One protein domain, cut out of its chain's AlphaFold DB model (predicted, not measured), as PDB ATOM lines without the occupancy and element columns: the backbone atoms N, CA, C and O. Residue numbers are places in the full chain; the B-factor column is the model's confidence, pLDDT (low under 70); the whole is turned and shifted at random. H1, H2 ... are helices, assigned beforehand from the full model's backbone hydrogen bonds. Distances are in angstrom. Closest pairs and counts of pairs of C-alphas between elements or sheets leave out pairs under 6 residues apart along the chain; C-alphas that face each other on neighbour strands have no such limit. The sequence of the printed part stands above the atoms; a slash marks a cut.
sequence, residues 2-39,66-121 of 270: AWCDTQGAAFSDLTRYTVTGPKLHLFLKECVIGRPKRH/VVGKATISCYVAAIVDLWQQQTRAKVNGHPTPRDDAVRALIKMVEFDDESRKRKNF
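What this domain is: This is residues 2 to 39 and 66 to 121 of the 270 residues of the protein "NDC10_II domain-containing protein" of Phytophthora megakarya (UniProt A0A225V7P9). What is the main shape? Two long helices, H3 and H4, run opposite ways and are offset along their length, and the shorter H2 packs on both; the three form an up-and-down bundle, each running against the one before it. The tiny helix H1 is near H2, and residues 114 to 121 stick out. What is it made of? The printed part has 94 residues, with four named helices in the order H1, H2, H3, H4 and no named strand, all helix by class. It is only just compact, close to loose, with a radius of gyration of the C-alphas of 14.9 A, and spans 50 by 23 by 23 A, or 38 by 23 by 23 A without the free end.

How they stand to each other: What comes first? H1, residues 2 to 6, and H2, residues 21 to 32, are near each other. What does H2 touch? It touches H3, residues 69 to 88, opposite ways at a steep tilt of 38 degrees, the closest C-alphas being those of Val 32 and Ile 72, 6.6 A apart. With residues 21 to 25 alone it touches H4, residues 100 to 119, the same way at a shallow tilt of 29 degrees; the closest C-alphas, of His 25 and Val 102, are 5.4 A apart. How do the long helices meet? H3 and H4 touch as a helical hairpin, opposite ways at a shallow tilt of 12 degrees, with C-alphas 69 and 110 closest at 6.7 A. What of the backbones? In H1, H2, H3 and H4 every O i to N i+4 pair is within hydrogen-bond range.

Where its parts are: Where does H1 begin? C-alpha 2 is at (501.552, -70.048, 11.489), and H1 is 6.5 A long. How long are the others? H2 is 15.3 A, and H3 and H4 are each 28.4 A, with C-alpha 119 at (516.825, -102.080, 22.248).

The domain as a whole: Is anything missing? Residues 40 to 65 are not printed, and C-alphas 39 and 66 are 11.3 A apart. Which links are long? Those from H1 to H2 and from H3 to H4. Where is confidence low? Residue 39 is under 70.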
ATOM      1  N   ALA A   2     502.684 -69.355  10.843       77.25
ATOM      2  CA  ALA A   2     501.552 -70.048  11.489       77.25
ATOM      3  C   ALA A   2     501.816 -70.654  12.887       77.25
ATOM      4  O   ALA A   2     500.993 -70.487  13.776       77.25
ATOM      5  N   TRP A   3     502.963 -71.308  13.129       86.94
ATOM      6  CA  TRP A   3     503.271 -71.830  14.474       86.94
ATOM      7  C   TRP A   3     503.400 -70.715  15.524       86.94
ATOM      8  O   TRP A   3     502.861 -70.847  16.614       86.94
ATOM      9  N   CYS A   4     504.042 -69.586  15.204       84.94
ATOM     10  CA  CYS A   4     504.153 -68.467  16.145       84.94
ATOM     11  C   CYS A   4     502.784 -67.872  16.500       84.94
ATOM     12  O   CYS A   4     502.608 -67.397  17.616       84.94
ATOM     13  N   ASP A   5     501.835 -67.913  15.564       85.06
ATOM     14  CA  ASP A   5     500.474 -67.415  15.768       85.06
ATOM     15  C   ASP A   5     499.672 -68.354  16.688       85.06
ATOM     16  O   ASP A   5     498.897 -67.893  17.521       85.06
ATOM     17  N   THR A   6     499.925 -69.668  16.620       85.25
ATOM     18  CA  THR A   6     499.284 -70.662  17.506       85.25
ATOM     19  C   THR A   6     499.736 -70.601  18.968       85.25
ATOM     20  O   THR A   6     499.047 -71.132  19.831       85.25
ATOM     21  N   GLN A   7     500.855 -69.934  19.270       82.00
ATOM     22  CA  GLN A   7     501.384 -69.815  20.639       82.00
ATOM     23  C   GLN A   7     500.699 -68.699  21.456       82.00
ATOM     24  O   GLN A   7     500.967 -68.543  22.648       82.00
ATOM     25  N   GLY A   8     499.795 -67.925  20.838       74.94
ATOM     26  CA  GLY A   8     498.951 -66.942  21.519       74.94
ATOM     27  C   GLY A   8     499.741 -65.932  22.361       74.94
ATOM     28  O   GLY A   8     500.695 -65.315  21.881       74.94
ATOM     29  N   ALA A   9     499.342 -65.776  23.628       73.62
ATOM     30  CA  ALA A   9     499.933 -64.829  24.579       73.62
ATOM     31  C   ALA A   9     501.338 -65.223  25.079       73.62
ATOM     32  O   ALA A   9     501.994 -64.415  25.734       73.62
ATOM     33  N   ALA A  10     501.826 -66.434  24.775       74.25
ATOM     34  CA  ALA A  10     503.168 -66.856  25.177       74.25
ATOM     35  C   ALA A  10     504.268 -66.025  24.493       74.25
ATOM     36  O   ALA A  10     505.380 -65.923  25.013       74.25
ATOM     37  N   PHE A  11     503.964 -65.407  23.343       84.50
ATOM     38  CA  PHE A  11     504.860 -64.488  22.650       84.50
ATOM     39  C   PHE A  11     504.268 -63.080  22.608       84.50
ATOM     40  O   PHE A  11     503.160 -62.879  22.116       84.50
ATOM     41  N   SER A  12     505.051 -62.095  23.052       82.12
ATOM     42  CA  SER A  12     504.718 -60.674  22.900       82.12
ATOM     43  C   SER A  12     504.497 -60.325  21.425       82.12
ATOM     44  O   SER A  12     505.294 -60.729  20.576       82.12
ATOM     45  N   ASP A  13     503.463 -59.536  21.126       78.56
ATOM     46  CA  ASP A  13     503.100 -59.138  19.757       78.56
ATOM     47  C   ASP A  13     504.265 -58.483  19.001       78.56
ATOM     48  O   ASP A  13     504.511 -58.792  17.836       78.56
ATOM     49  N   LEU A  14     505.052 -57.652  19.692       79.62
ATOM     50  CA  LEU A  14     506.199 -56.931  19.128       79.62
ATOM     51  C   LEU A  14     507.356 -57.852  18.735       79.62
ATOM     52  O   LEU A  14     508.112 -57.558  17.812       79.62
ATOM     53  N   THR A  15     507.516 -58.970  19.441       83.38
ATOM     54  CA  THR A  15     508.628 -59.902  19.229       83.38
ATOM     55  C   THR A  15     508.156 -61.244  18.696       83.38
ATOM     56  O   THR A  15     508.964 -62.152  18.558       83.38
ATOM     57  N   ARG A  16     506.873 -61.415  18.356       86.50
ATOM     58  CA  ARG A  16     506.281 -62.713  17.989       86.50
ATOM     59  C   ARG A  16     507.092 -63.444  16.925       86.50
ATOM     60  O   ARG A  16     507.416 -64.622  17.096       86.50
ATOM     61  N   TYR A  17     507.503 -62.719  15.892       89.38
ATOM     62  CA  TYR A  17     508.236 -63.272  14.757       89.38
ATOM     63  C   TYR A  17     509.761 -63.206  14.895       89.38
ATOM     64  O   TYR A  17     510.459 -63.746  14.038       89.38
ATOM     65  N   THR A  18     510.306 -62.607  15.960       90.88
ATOM     66  CA  THR A  18     511.755 -62.631  16.197       90.88
ATOM     67  C   THR A  18     512.187 -64.011  16.685       90.88
ATOM     68  O   THR A  18     511.545 -64.634  17.540       90.88
ATOM     69  N   VAL A  19     513.273 -64.513  16.103       92.00
ATOM     70  CA  VAL A  19     513.851 -65.814  16.438       92.00
ATOM     71  C   VAL A  19     514.681 -65.698  17.716       92.00
ATOM     72  O   VAL A  19     515.578 -64.864  17.804       92.00
ATOM     73  N   THR A  20     514.413 -66.568  18.687       92.12
ATOM     74  CA  THR A  20     515.171 -66.668  19.944       92.12
ATOM     75  C   THR A  20     515.475 -68.130  20.269       92.12
ATOM     76  O   THR A  20     514.811 -69.034  19.752       92.12
ATOM     77  N   GLY A  21     516.466 -68.374  21.130       90.69
ATOM     78  CA  GLY A  21     516.821 -69.724  21.587       90.69
ATOM     79  C   GLY A  21     515.658 -70.491  22.229       90.69
ATOM     80  O   GLY A  21     515.325 -71.578  21.748       90.69
ATOM     81  N   PRO A  22     514.926 -69.901  23.196       91.56
ATOM     82  CA  PRO A  22     513.759 -70.541  23.803       91.56
ATOM     83  C   PRO A  22     512.664 -70.908  22.793       91.56
ATOM     84  O   PRO A  22     512.087 -71.992  22.875       91.56
ATOM     85  N   LYS A  23     512.408 -70.047  21.795       92.19
ATOM     86  CA  LYS A  23     511.430 -70.333  20.734       92.19
ATOM     87  C   LYS A  23     511.880 -71.474  19.833       92.19
ATOM     88  O   LYS A  23     511.064 -72.326  19.498       92.19
ATOM     89  N   LEU A  24     513.161 -71.510  19.456       93.31
ATOM     90  CA  LEU A  24     513.718 -72.622  18.686       93.31
ATOM     91  C   LEU A  24     513.610 -73.931  19.476       93.31
ATOM     92  O   LEU A  24     513.156 -74.933  18.932       93.31
ATOM     93  N   HIS A  25     513.975 -73.921  20.758       92.94
ATOM     94  CA  HIS A  25     513.852 -75.088  21.626       92.94
ATOM     95  C   HIS A  25     512.403 -75.598  21.702       92.94
ATOM     96  O   HIS A  25     512.156 -76.787  21.484       92.94
ATOM     97  N   LEU A  26     511.439 -74.704  21.956       92.38
ATOM     98  CA  LEU A  26     510.020 -75.054  22.031       92.38
ATOM     99  C   LEU A  26     509.503 -75.613  20.698       92.38
ATOM    100  O   LEU A  26     508.907 -76.687  20.671       92.38
ATOM    101  N   PHE A  27     509.823 -74.948  19.586       93.12
ATOM    102  CA  PHE A  27     509.455 -75.403  18.247       93.12
ATOM    103  C   PHE A  27     509.989 -76.809  17.945       93.12
ATOM    104  O   PHE A  27     509.260 -77.654  17.422       93.12
ATOM    105  N   LEU A  28     511.253 -77.088  18.282       92.56
ATOM    106  CA  LEU A  28     511.833 -78.414  18.076       92.56
ATOM    107  C   LEU A  28     511.094 -79.478  18.889       92.56
ATOM    108  O   LEU A  28     510.794 -80.540  18.344       92.56
ATOM    109  N   LYS A  29     510.782 -79.189  20.154       90.69
ATOM    110  CA  LYS A  29     510.091 -80.118  21.054       90.69
ATOM    111  C   LYS A  29     508.659 -80.421  20.602       90.69
ATOM    112  O   LYS A  29     508.252 -81.573  20.656       90.69
ATOM    113  N   GLU A  30     507.916 -79.410  20.160       90.31
ATOM    114  CA  GLU A  30     506.496 -79.554  19.811       90.31
ATOM    115  C   GLU A  30     506.266 -80.056  18.384       90.31
ATOM    116  O   GLU A  30     505.362 -80.849  18.138       90.31
ATOM    117  N   CYS A  31     507.056 -79.571  17.422       89.06
ATOM    118  CA  CYS A  31     506.740 -79.727  16.001       89.06
ATOM    119  C   CYS A  31     507.676 -80.679  15.248       89.06
ATOM    120  O   CYS A  31     507.333 -81.132  14.150       89.06
ATOM    121  N   VAL A  32     508.878 -80.942  15.770       89.31
ATOM    122  CA  VAL A  32     509.925 -81.657  15.021       89.31
ATOM    123  C   VAL A  32     510.274 -82.992  15.666       89.31
ATOM    124  O   VAL A  32     510.263 -84.018  14.983       89.31
ATOM    125  N   ILE A  33     510.594 -82.993  16.957       88.31
ATOM    126  CA  ILE A  33     510.942 -84.200  17.709       88.31
ATOM    127  C   ILE A  33     509.682 -85.051  17.875       88.31
ATOM    128  O   ILE A  33     508.601 -84.537  18.131       88.31
ATOM    129  N   GLY A  34     509.796 -86.365  17.670       83.31
ATOM    130  CA  GLY A  34     508.643 -87.272  17.736       83.31
ATOM    131  C   GLY A  34     507.764 -87.273  16.481       83.31
ATOM    132  O   GLY A  34     506.940 -88.170  16.318       83.31
ATOM    133  N   ARG A  35     507.976 -86.339  15.543       86.62
ATOM    134  CA  ARG A  35     507.202 -86.276  14.300       86.62
ATOM    135  C   ARG A  35     507.409 -87.547  13.455       86.62
ATOM    136  O   ARG A  35     508.556 -87.965  13.263       86.62
ATOM    137  N   PRO A  36     506.345 -88.134  12.880       84.75
ATOM    138  CA  PRO A  36     506.474 -89.255  11.956       84.75
ATOM    139  C   PRO A  36     507.123 -88.828  10.632       84.75
ATOM    140  O   PRO A  36     506.871 -87.735  10.109       84.75
ATOM    141  N   LYS A  37     507.950 -89.700  10.049       81.50
ATOM    142  CA  LYS A  37     508.486 -89.521   8.695       81.50
ATOM    143  C   LYS A  37     507.323 -89.505   7.699       81.50
ATOM    144  O   LYS A  37     506.456 -90.373   7.714       81.50
ATOM    145  N   ARG A  38     507.317 -88.515   6.802       74.69
ATOM    146  CA  ARG A  38     506.319 -88.429   5.730       74.69
ATOM    147  C   ARG A  38     506.608 -89.524   4.702       74.69
ATOM    148  O   ARG A  38     507.641 -89.473   4.037       74.69
ATOM    149  N   HIS A  39     505.711 -90.495   4.561       63.38
ATOM    150  CA  HIS A  39     505.792 -91.466   3.472       63.38
ATOM    151  C   HIS A  39     505.461 -90.780   2.140       63.38
ATOM    152  O   HIS A  39     504.500 -90.014   2.044       63.38
ATOM    153  N   VAL A  66     510.282 -92.303  13.263       81.38
ATOM    154  CA  VAL A  66     510.336 -90.922  13.759       81.38
ATOM    155  C   VAL A  66     511.429 -90.157  13.007       81.38
ATOM    156  O   VAL A  66     512.403 -90.740  12.522       81.38
ATOM    157  N   VAL A  67     511.254 -88.848  12.859       83.88
ATOM    158  CA  VAL A  67     512.270 -87.943  12.316       83.88
ATOM    159  C   VAL A  67     513.571 -88.045  13.130       83.88
ATOM    160  O   VAL A  67     513.555 -87.889  14.344       83.88
ATOM    161  N   GLY A  68     514.699 -88.289  12.455       84.44
ATOM    162  CA  GLY A  68     516.012 -88.421  13.101       84.44
ATOM    163  C   GLY A  68     516.799 -87.107  13.198       84.44
ATOM    164  O   GLY A  68     516.435 -86.094  12.585       84.44
ATOM    165  N   LYS A  69     517.942 -87.154  13.899       87.75
ATOM    166  CA  LYS A  69     518.882 -86.029  14.121       87.75
ATOM    167  C   LYS A  69     519.160 -85.172  12.882       87.75
ATOM    168  O   LYS A  69     519.219 -83.945  12.987       87.75
ATOM    169  N   ALA A  70     519.370 -85.791  11.718       87.00
ATOM    170  CA  ALA A  70     519.737 -85.074  10.496       87.00
ATOM    171  C   ALA A  70     518.682 -84.023  10.115       87.00
ATOM    172  O   ALA A  70     519.009 -82.865   9.868       87.00
ATOM    173  N   THR A  71     517.404 -84.395  10.162       89.75
ATOM    174  CA  THR A  71     516.298 -83.483   9.865       89.75
ATOM    175  C   THR A  71     516.162 -82.396  10.929       89.75
ATOM    176  O   THR A  71     515.958 -81.237  10.580       89.75
ATOM    177  N   ILE A  72     516.321 -82.737  12.213       91.00
ATOM    178  CA  ILE A  72     516.337 -81.753  13.311       91.00
ATOM    179  C   ILE A  72     517.445 -80.720  13.074       91.00
ATOM    180  O   ILE A  72     517.210 -79.518  13.173       91.00
ATOM    181  N   SER A  73     518.631 -81.178  12.671       91.06
ATOM    182  CA  SER A  73     519.766 -80.309  12.346       91.06
ATOM    183  C   SER A  73     519.469 -79.388  11.158       91.06
ATOM    184  O   SER A  73     519.869 -78.226  11.184       91.06
ATOM    185  N   CYS A  74     518.727 -79.859  10.149       92.00
ATOM    186  CA  CYS A  74     518.260 -79.017   9.044       92.00
ATOM    187  C   CYS A  74     517.280 -77.931   9.512       92.00
ATOM    188  O   CYS A  74     517.414 -76.785   9.093       92.00
ATOM    189  N   TYR A  75     516.334 -78.255  10.402       94.00
ATOM    190  CA  TYR A  75     515.432 -77.255  10.990       94.00
ATOM    191  C   TYR A  75     516.198 -76.201  11.793       94.00
ATOM    192  O   TYR A  75     515.956 -75.009  11.625       94.00
ATOM    193  N   VAL A  76     517.164 -76.627  12.612       94.06
ATOM    194  CA  VAL A  76     518.047 -75.713  13.351       94.06
ATOM    195  C   VAL A  76     518.805 -74.805  12.388       94.06
ATOM    196  O   VAL A  76     518.827 -73.599  12.593       94.06
ATOM    197  N   ALA A  77     519.395 -75.357  11.324       94.06
ATOM    198  CA  ALA A  77     520.120 -74.571  10.331       94.06
ATOM    199  C   ALA A  77     519.214 -73.541   9.635       94.06
ATOM    200  O   ALA A  77     519.606 -72.385   9.516       94.06
ATOM    201  N   ALA A  78     517.997 -73.930   9.248       94.56
ATOM    202  CA  ALA A  78     517.030 -73.030   8.624       94.56
ATOM    203  C   ALA A  78     516.599 -71.887   9.561       94.56
ATOM    204  O   ALA A  78     516.484 -70.742   9.136       94.56
ATOM    205  N   ILE A  79     516.391 -72.175  10.849       94.19
ATOM    206  CA  ILE A  79     515.997 -71.158  11.835       94.19
ATOM    207  C   ILE A  79     517.178 -70.248  12.203       94.19
ATOM    208  O   ILE A  79     516.990 -69.046  12.390       94.19
ATOM    209  N   VAL A  80     518.400 -70.785  12.263       95.06
ATOM    210  CA  VAL A  80     519.622 -69.982  12.427       95.06
ATOM    211  C   VAL A  80     519.829 -69.057  11.227       95.06
ATOM    212  O   VAL A  80     520.176 -67.898  11.429       95.06
ATOM    213  N   ASP A  81     519.585 -69.525  10.002       95.06
ATOM    214  CA  ASP A  81     519.649 -68.684   8.801       95.06
ATOM    215  C   ASP A  81     518.608 -67.554   8.851       95.06
ATOM    216  O   ASP A  81     518.949 -66.388   8.662       95.06
ATOM    217  N   LEU A  82     517.365 -67.863   9.237       94.50
ATOM    218  CA  LEU A  82     516.330 -66.848   9.457       94.50
ATOM    219  C   LEU A  82     516.750 -65.813  10.516       94.50
ATOM    220  O   LEU A  82     516.570 -64.615  10.308       94.50
ATOM    221  N   TRP A  83     517.340 -66.246  11.634       95.69
ATOM    222  CA  TRP A  83     517.891 -65.330  12.639       95.69
ATOM    223  C   TRP A  83     518.985 -64.430  12.047       95.69
ATOM    224  O   TRP A  83     518.924 -63.218  12.230       95.69
ATOM    225  N   GLN A  84     519.925 -64.982  11.267       95.19
ATOM    226  CA  GLN A  84     520.962 -64.185  10.598       95.19
ATOM    227  C   GLN A  84     520.356 -63.121   9.674       95.19
ATOM    228  O   GLN A  84     520.838 -61.987   9.651       95.19
ATOM    229  N   GLN A  85     519.290 -63.453   8.939       94.88
ATOM    230  CA  GLN A  85     518.563 -62.489   8.108       94.88
ATOM    231  C   GLN A  85     517.930 -61.374   8.959       94.88
ATOM    232  O   GLN A  85     518.083 -60.196   8.636       94.88
ATOM    233  N   GLN A  86     517.288 -61.715  10.082       94.00
ATOM    234  CA  GLN A  86     516.680 -60.732  10.990       94.00
ATOM    235  C   GLN A  86     517.710 -59.814  11.661       94.00
ATOM    236  O   GLN A  86     517.455 -58.618  11.822       94.00
ATOM    237  N   THR A  87     518.876 -60.346  12.030       94.75
ATOM    238  CA  THR A  87     519.982 -59.559  12.588       94.75
ATOM    239  C   THR A  87     520.562 -58.607  11.544       94.75
ATOM    240  O   THR A  87     520.773 -57.433  11.844       94.75
ATOM    241  N   ARG A  88     520.749 -59.055  10.292       93.88
ATOM    242  CA  ARG A  88     521.185 -58.184   9.180       93.88
ATOM    243  C   ARG A  88     520.186 -57.061   8.898       93.88
ATOM    244  O   ARG A  88     520.601 -55.937   8.635       93.88
ATOM    245  N   ALA A  89     518.890 -57.351   9.007       93.19
ATOM    246  CA  ALA A  89     517.815 -56.367   8.887       93.19
ATOM    247  C   ALA A  89     517.657 -55.466  10.129       93.19
ATOM    248  O   ALA A  89     516.809 -54.580  10.128       93.19
ATOM    249  N   LYS A  90     518.448 -55.687  11.191       92.75
ATOM    250  CA  LYS A  90     518.376 -54.979  12.482       92.75
ATOM    251  C   LYS A  90     517.011 -55.069  13.182       92.75
ATOM    252  O   LYS A  90     516.704 -54.251  14.040       92.75
ATOM    253  N   VAL A  91     516.215 -56.087  12.855       91.25
ATOM    254  CA  VAL A  91     514.909 -56.359  13.486       91.25
ATOM    255  C   VAL A  91     515.073 -57.234  14.734       91.25
ATOM    256  O   VAL A  91     514.228 -57.223  15.624       91.25
ATOM    257  N   ASN A  92     516.166 -58.001  14.819       90.56
ATOM    258  CA  ASN A  92     516.424 -58.920  15.923       90.56
ATOM    259  C   ASN A  92     517.811 -58.692  16.543       90.56
ATOM    260  O   ASN A  92     518.832 -58.952  15.903       90.56
ATOM    261  N   GLY A  93     517.822 -58.231  17.799       88.88
ATOM    262  CA  GLY A  93     519.025 -58.022  18.615       88.88
ATOM    263  C   GLY A  93     519.350 -59.163  19.588       88.88
ATOM    264  O   GLY A  93     520.241 -59.016  20.418       88.88
ATOM    265  N   HIS A  94     518.626 -60.283  19.534       90.06
ATOM    266  CA  HIS A  94     518.860 -61.419  20.423       90.06
ATOM    267  C   HIS A  94     520.123 -62.209  20.037       90.06
ATOM    268  O   HIS A  94     520.489 -62.251  18.855       90.06
ATOM    269  N   PRO A  95     520.773 -62.884  21.009       91.81
ATOM    270  CA  PRO A  95     521.900 -63.770  20.735       91.81
ATOM    271  C   PRO A  95     521.485 -64.952  19.851       91.81
ATOM    272  O   PRO A  95     520.300 -65.212  19.632       91.81
ATOM    273  N   THR A  96     522.484 -65.684  19.352       91.25
ATOM    274  CA  THR A  96     522.267 -66.852  18.490       91.25
ATOM    275  C   THR A  96     521.227 -67.812  19.085       91.25
ATOM    276  O   THR A  96     521.339 -68.192  20.252       91.25
ATOM    277  N   PRO A  97     520.231 -68.259  18.299       92.44
ATOM    278  CA  PRO A  97     519.189 -69.150  18.796       92.44
ATOM    279  C   PRO A  97     519.705 -70.566  19.062       92.44
ATOM    280  O   PRO A  97     519.022 -71.360  19.698       92.44
ATOM    281  N   ARG A  98     520.907 -70.916  18.589       92.31
ATOM    282  CA  ARG A  98     521.543 -72.207  18.880       92.31
ATOM    283  C   ARG A  98     522.304 -72.149  20.209       92.31
ATOM    284  O   ARG A  98     523.531 -72.288  20.233       92.31
ATOM    285  N   ASP A  99     521.550 -71.928  21.276       91.38
ATOM    286  CA  ASP A  99     522.023 -71.860  22.657       91.38
ATOM    287  C   ASP A  99     522.312 -73.252  23.254       91.38
ATOM    288  O   ASP A  99     522.193 -74.293  22.590       91.38
ATOM    289  N   ASP A 100     522.743 -73.278  24.516       92.19
ATOM    290  CA  ASP A 100     523.091 -74.521  25.205       92.19
ATOM    291  C   ASP A 100     521.880 -75.432  25.435       92.19
ATOM    292  O   ASP A 100     522.029 -76.653  25.384       92.19
ATOM    293  N   ALA A 101     520.674 -74.871  25.576       91.69
ATOM    294  CA  ALA A 101     519.441 -75.646  25.698       91.69
ATOM    295  C   ALA A 101     519.130 -76.403  24.399       91.69
ATOM    296  O   ALA A 101     518.877 -77.608  24.421       91.69
ATOM    297  N   VAL A 102     519.228 -75.741  23.241       92.12
ATOM    298  CA  VAL A 102     519.056 -76.390  21.933       92.12
ATOM    299  C   VAL A 102     520.135 -77.452  21.700       92.12
ATOM    300  O   VAL A 102     519.844 -78.530  21.180       92.12
ATOM    301  N   ARG A 103     521.385 -77.197  22.108       92.31
ATOM    302  CA  ARG A 103     522.468 -78.196  22.021       92.31
ATOM    303  C   ARG A 103     522.207 -79.409  22.915       92.31
ATOM    304  O   ARG A 103     522.442 -80.533  22.470       92.31
ATOM    305  N   ALA A 104     521.724 -79.198  24.138       92.81
ATOM    306  CA  ALA A 104     521.356 -80.268  25.060       92.81
ATOM    307  C   ALA A 104     520.196 -81.110  24.510       92.81
ATOM    308  O   ALA A 104     520.275 -82.336  24.528       92.81
ATOM    309  N   LEU A 105     519.180 -80.468  23.924       91.50
ATOM    310  CA  LEU A 105     518.048 -81.150  23.297       91.50
ATOM    311  C   LEU A 105     518.488 -82.047  22.130       91.50
ATOM    312  O   LEU A 105     518.066 -83.196  22.038       91.50
ATOM    313  N   ILE A 106     519.380 -81.558  21.261       91.25
ATOM    314  CA  ILE A 106     519.932 -82.362  20.157       91.25
ATOM    315  C   ILE A 106     520.694 -83.580  20.698       91.25
ATOM    316  O   ILE A 106     520.507 -84.687  20.194       91.25
ATOM    317  N   LYS A 107     521.512 -83.400  21.745       92.38
ATOM    318  CA  LYS A 107     522.228 -84.509  22.395       92.38
ATOM    319  C   LYS A 107     521.272 -85.533  23.005       92.38
ATOM    320  O   LYS A 107     521.508 -86.723  22.852       92.38
ATOM    321  N   MET A 108     520.198 -85.094  23.663       90.38
ATOM    322  CA  MET A 108     519.186 -86.003  24.214       90.38
ATOM    323  C   MET A 108     518.583 -86.886  23.117       90.38
ATOM    324  O   MET A 108     518.552 -88.102  23.268       90.38
ATOM    325  N   VAL A 109     518.190 -86.296  21.983       88.94
ATOM    326  CA  VAL A 109     517.639 -87.061  20.852       88.94
ATOM    327  C   VAL A 109     518.643 -88.091  20.326       88.94
ATOM    328  O   VAL A 109     518.257 -89.204  19.982       88.94
ATOM    329  N   GLU A 110     519.933 -87.752  20.287       89.00
ATOM    330  CA  GLU A 110     520.989 -88.696  19.903       89.00
ATOM    331  C   GLU A 110     521.095 -89.882  20.861       89.00
ATOM    332  O   GLU A 110     521.182 -91.027  20.411       89.00
ATOM    333  N   PHE A 111     521.060 -89.621  22.170       89.12
ATOM    334  CA  PHE A 111     521.071 -90.674  23.183       89.12
ATOM    335  C   PHE A 111     519.827 -91.565  23.102       89.12
ATOM    336  O   PHE A 111     519.947 -92.788  23.220       89.12
ATOM    337  N   ASP A 112     518.653 -90.986  22.860       87.50
ATOM    338  CA  ASP A 112     517.400 -91.729  22.711       87.50
ATOM    339  C   ASP A 112     517.389 -92.587  21.442       87.50
ATOM    340  O   ASP A 112     516.952 -93.742  21.470       87.50
ATOM    341  N   ASP A 113     517.892 -92.055  20.325       85.31
ATOM    342  CA  ASP A 113     518.020 -92.792  19.066       85.31
ATOM    343  C   ASP A 113     518.991 -93.972  19.212       85.31
ATOM    344  O   ASP A 113     518.657 -95.090  18.818       85.31
ATOM    345  N   GLU A 114     520.151 -93.768  19.838       85.50
ATOM    346  CA  GLU A 114     521.119 -94.833  20.120       85.50
ATOM    347  C   GLU A 114     520.540 -95.892  21.075       85.50
ATOM    348  O   GLU A 114     520.641 -97.095  20.827       85.50
ATOM    349  N   SER A 115     519.849 -95.463  22.134       87.25
ATOM    350  CA  SER A 115     519.175 -96.369  23.074       87.25
ATOM    351  C   SER A 115     518.100 -97.207  22.382       87.25
ATOM    352  O   SER A 115     517.964 -98.402  22.650       87.25
ATOM    353  N   ARG A 116     517.355 -96.607  21.449       85.38
ATOM    354  CA  ARG A 116     516.347 -97.297  20.637       85.38
ATOM    355  C   ARG A 116     516.978 -98.295  19.674       85.38
ATOM    356  O   ARG A 116     516.490 -99.417  19.577       85.38
ATOM    357  N   LYS A 117     518.067 -97.919  18.993       84.94
ATOM    358  CA  LYS A 117     518.833 -98.826  18.123       84.94
ATOM    359  C   LYS A 117     519.327-100.048  18.899       84.94
ATOM    360  O   LYS A 117     519.138-101.166  18.431       84.94
ATOM    361  N   ARG A 118     519.858 -99.848  20.111       86.19
ATOM    362  CA  ARG A 118     520.296-100.938  21.003       86.19
ATOM    363  C   ARG A 118     519.152-101.857  21.418       86.19
ATOM    364  O   ARG A 118     519.292-103.066  21.291       86.19
ATOM    365  N   LYS A 119     518.021-101.299  21.868       89.25
ATOM    366  CA  LYS A 119     516.825-102.080  22.248       89.25
ATOM    367  C   LYS A 119     516.260-102.895  21.084       89.25
ATOM    368  O   LYS A 119     515.752-103.987  21.294       89.25
ATOM    369  N   ASN A 120     516.360-102.362  19.871       85.88
ATOM    370  CA  ASN A 120     515.862-103.011  18.664       85.88
ATOM    371  C   ASN A 120     516.876-103.966  18.018       85.88
ATOM    372  O   ASN A 120     516.595-104.444  16.923       85.88
ATOM    373  N   PHE A 121     518.038-104.200  18.643       84.88
ATOM    374  CA  PHE A 121     519.134-104.996  18.077       84.88
ATOM    375  C   PHE A 121     519.491-104.577  16.642       84.88
ATOM    376  O   PHE A 121     519.784-105.414  15.793       84.88
TER     377      PHE A 121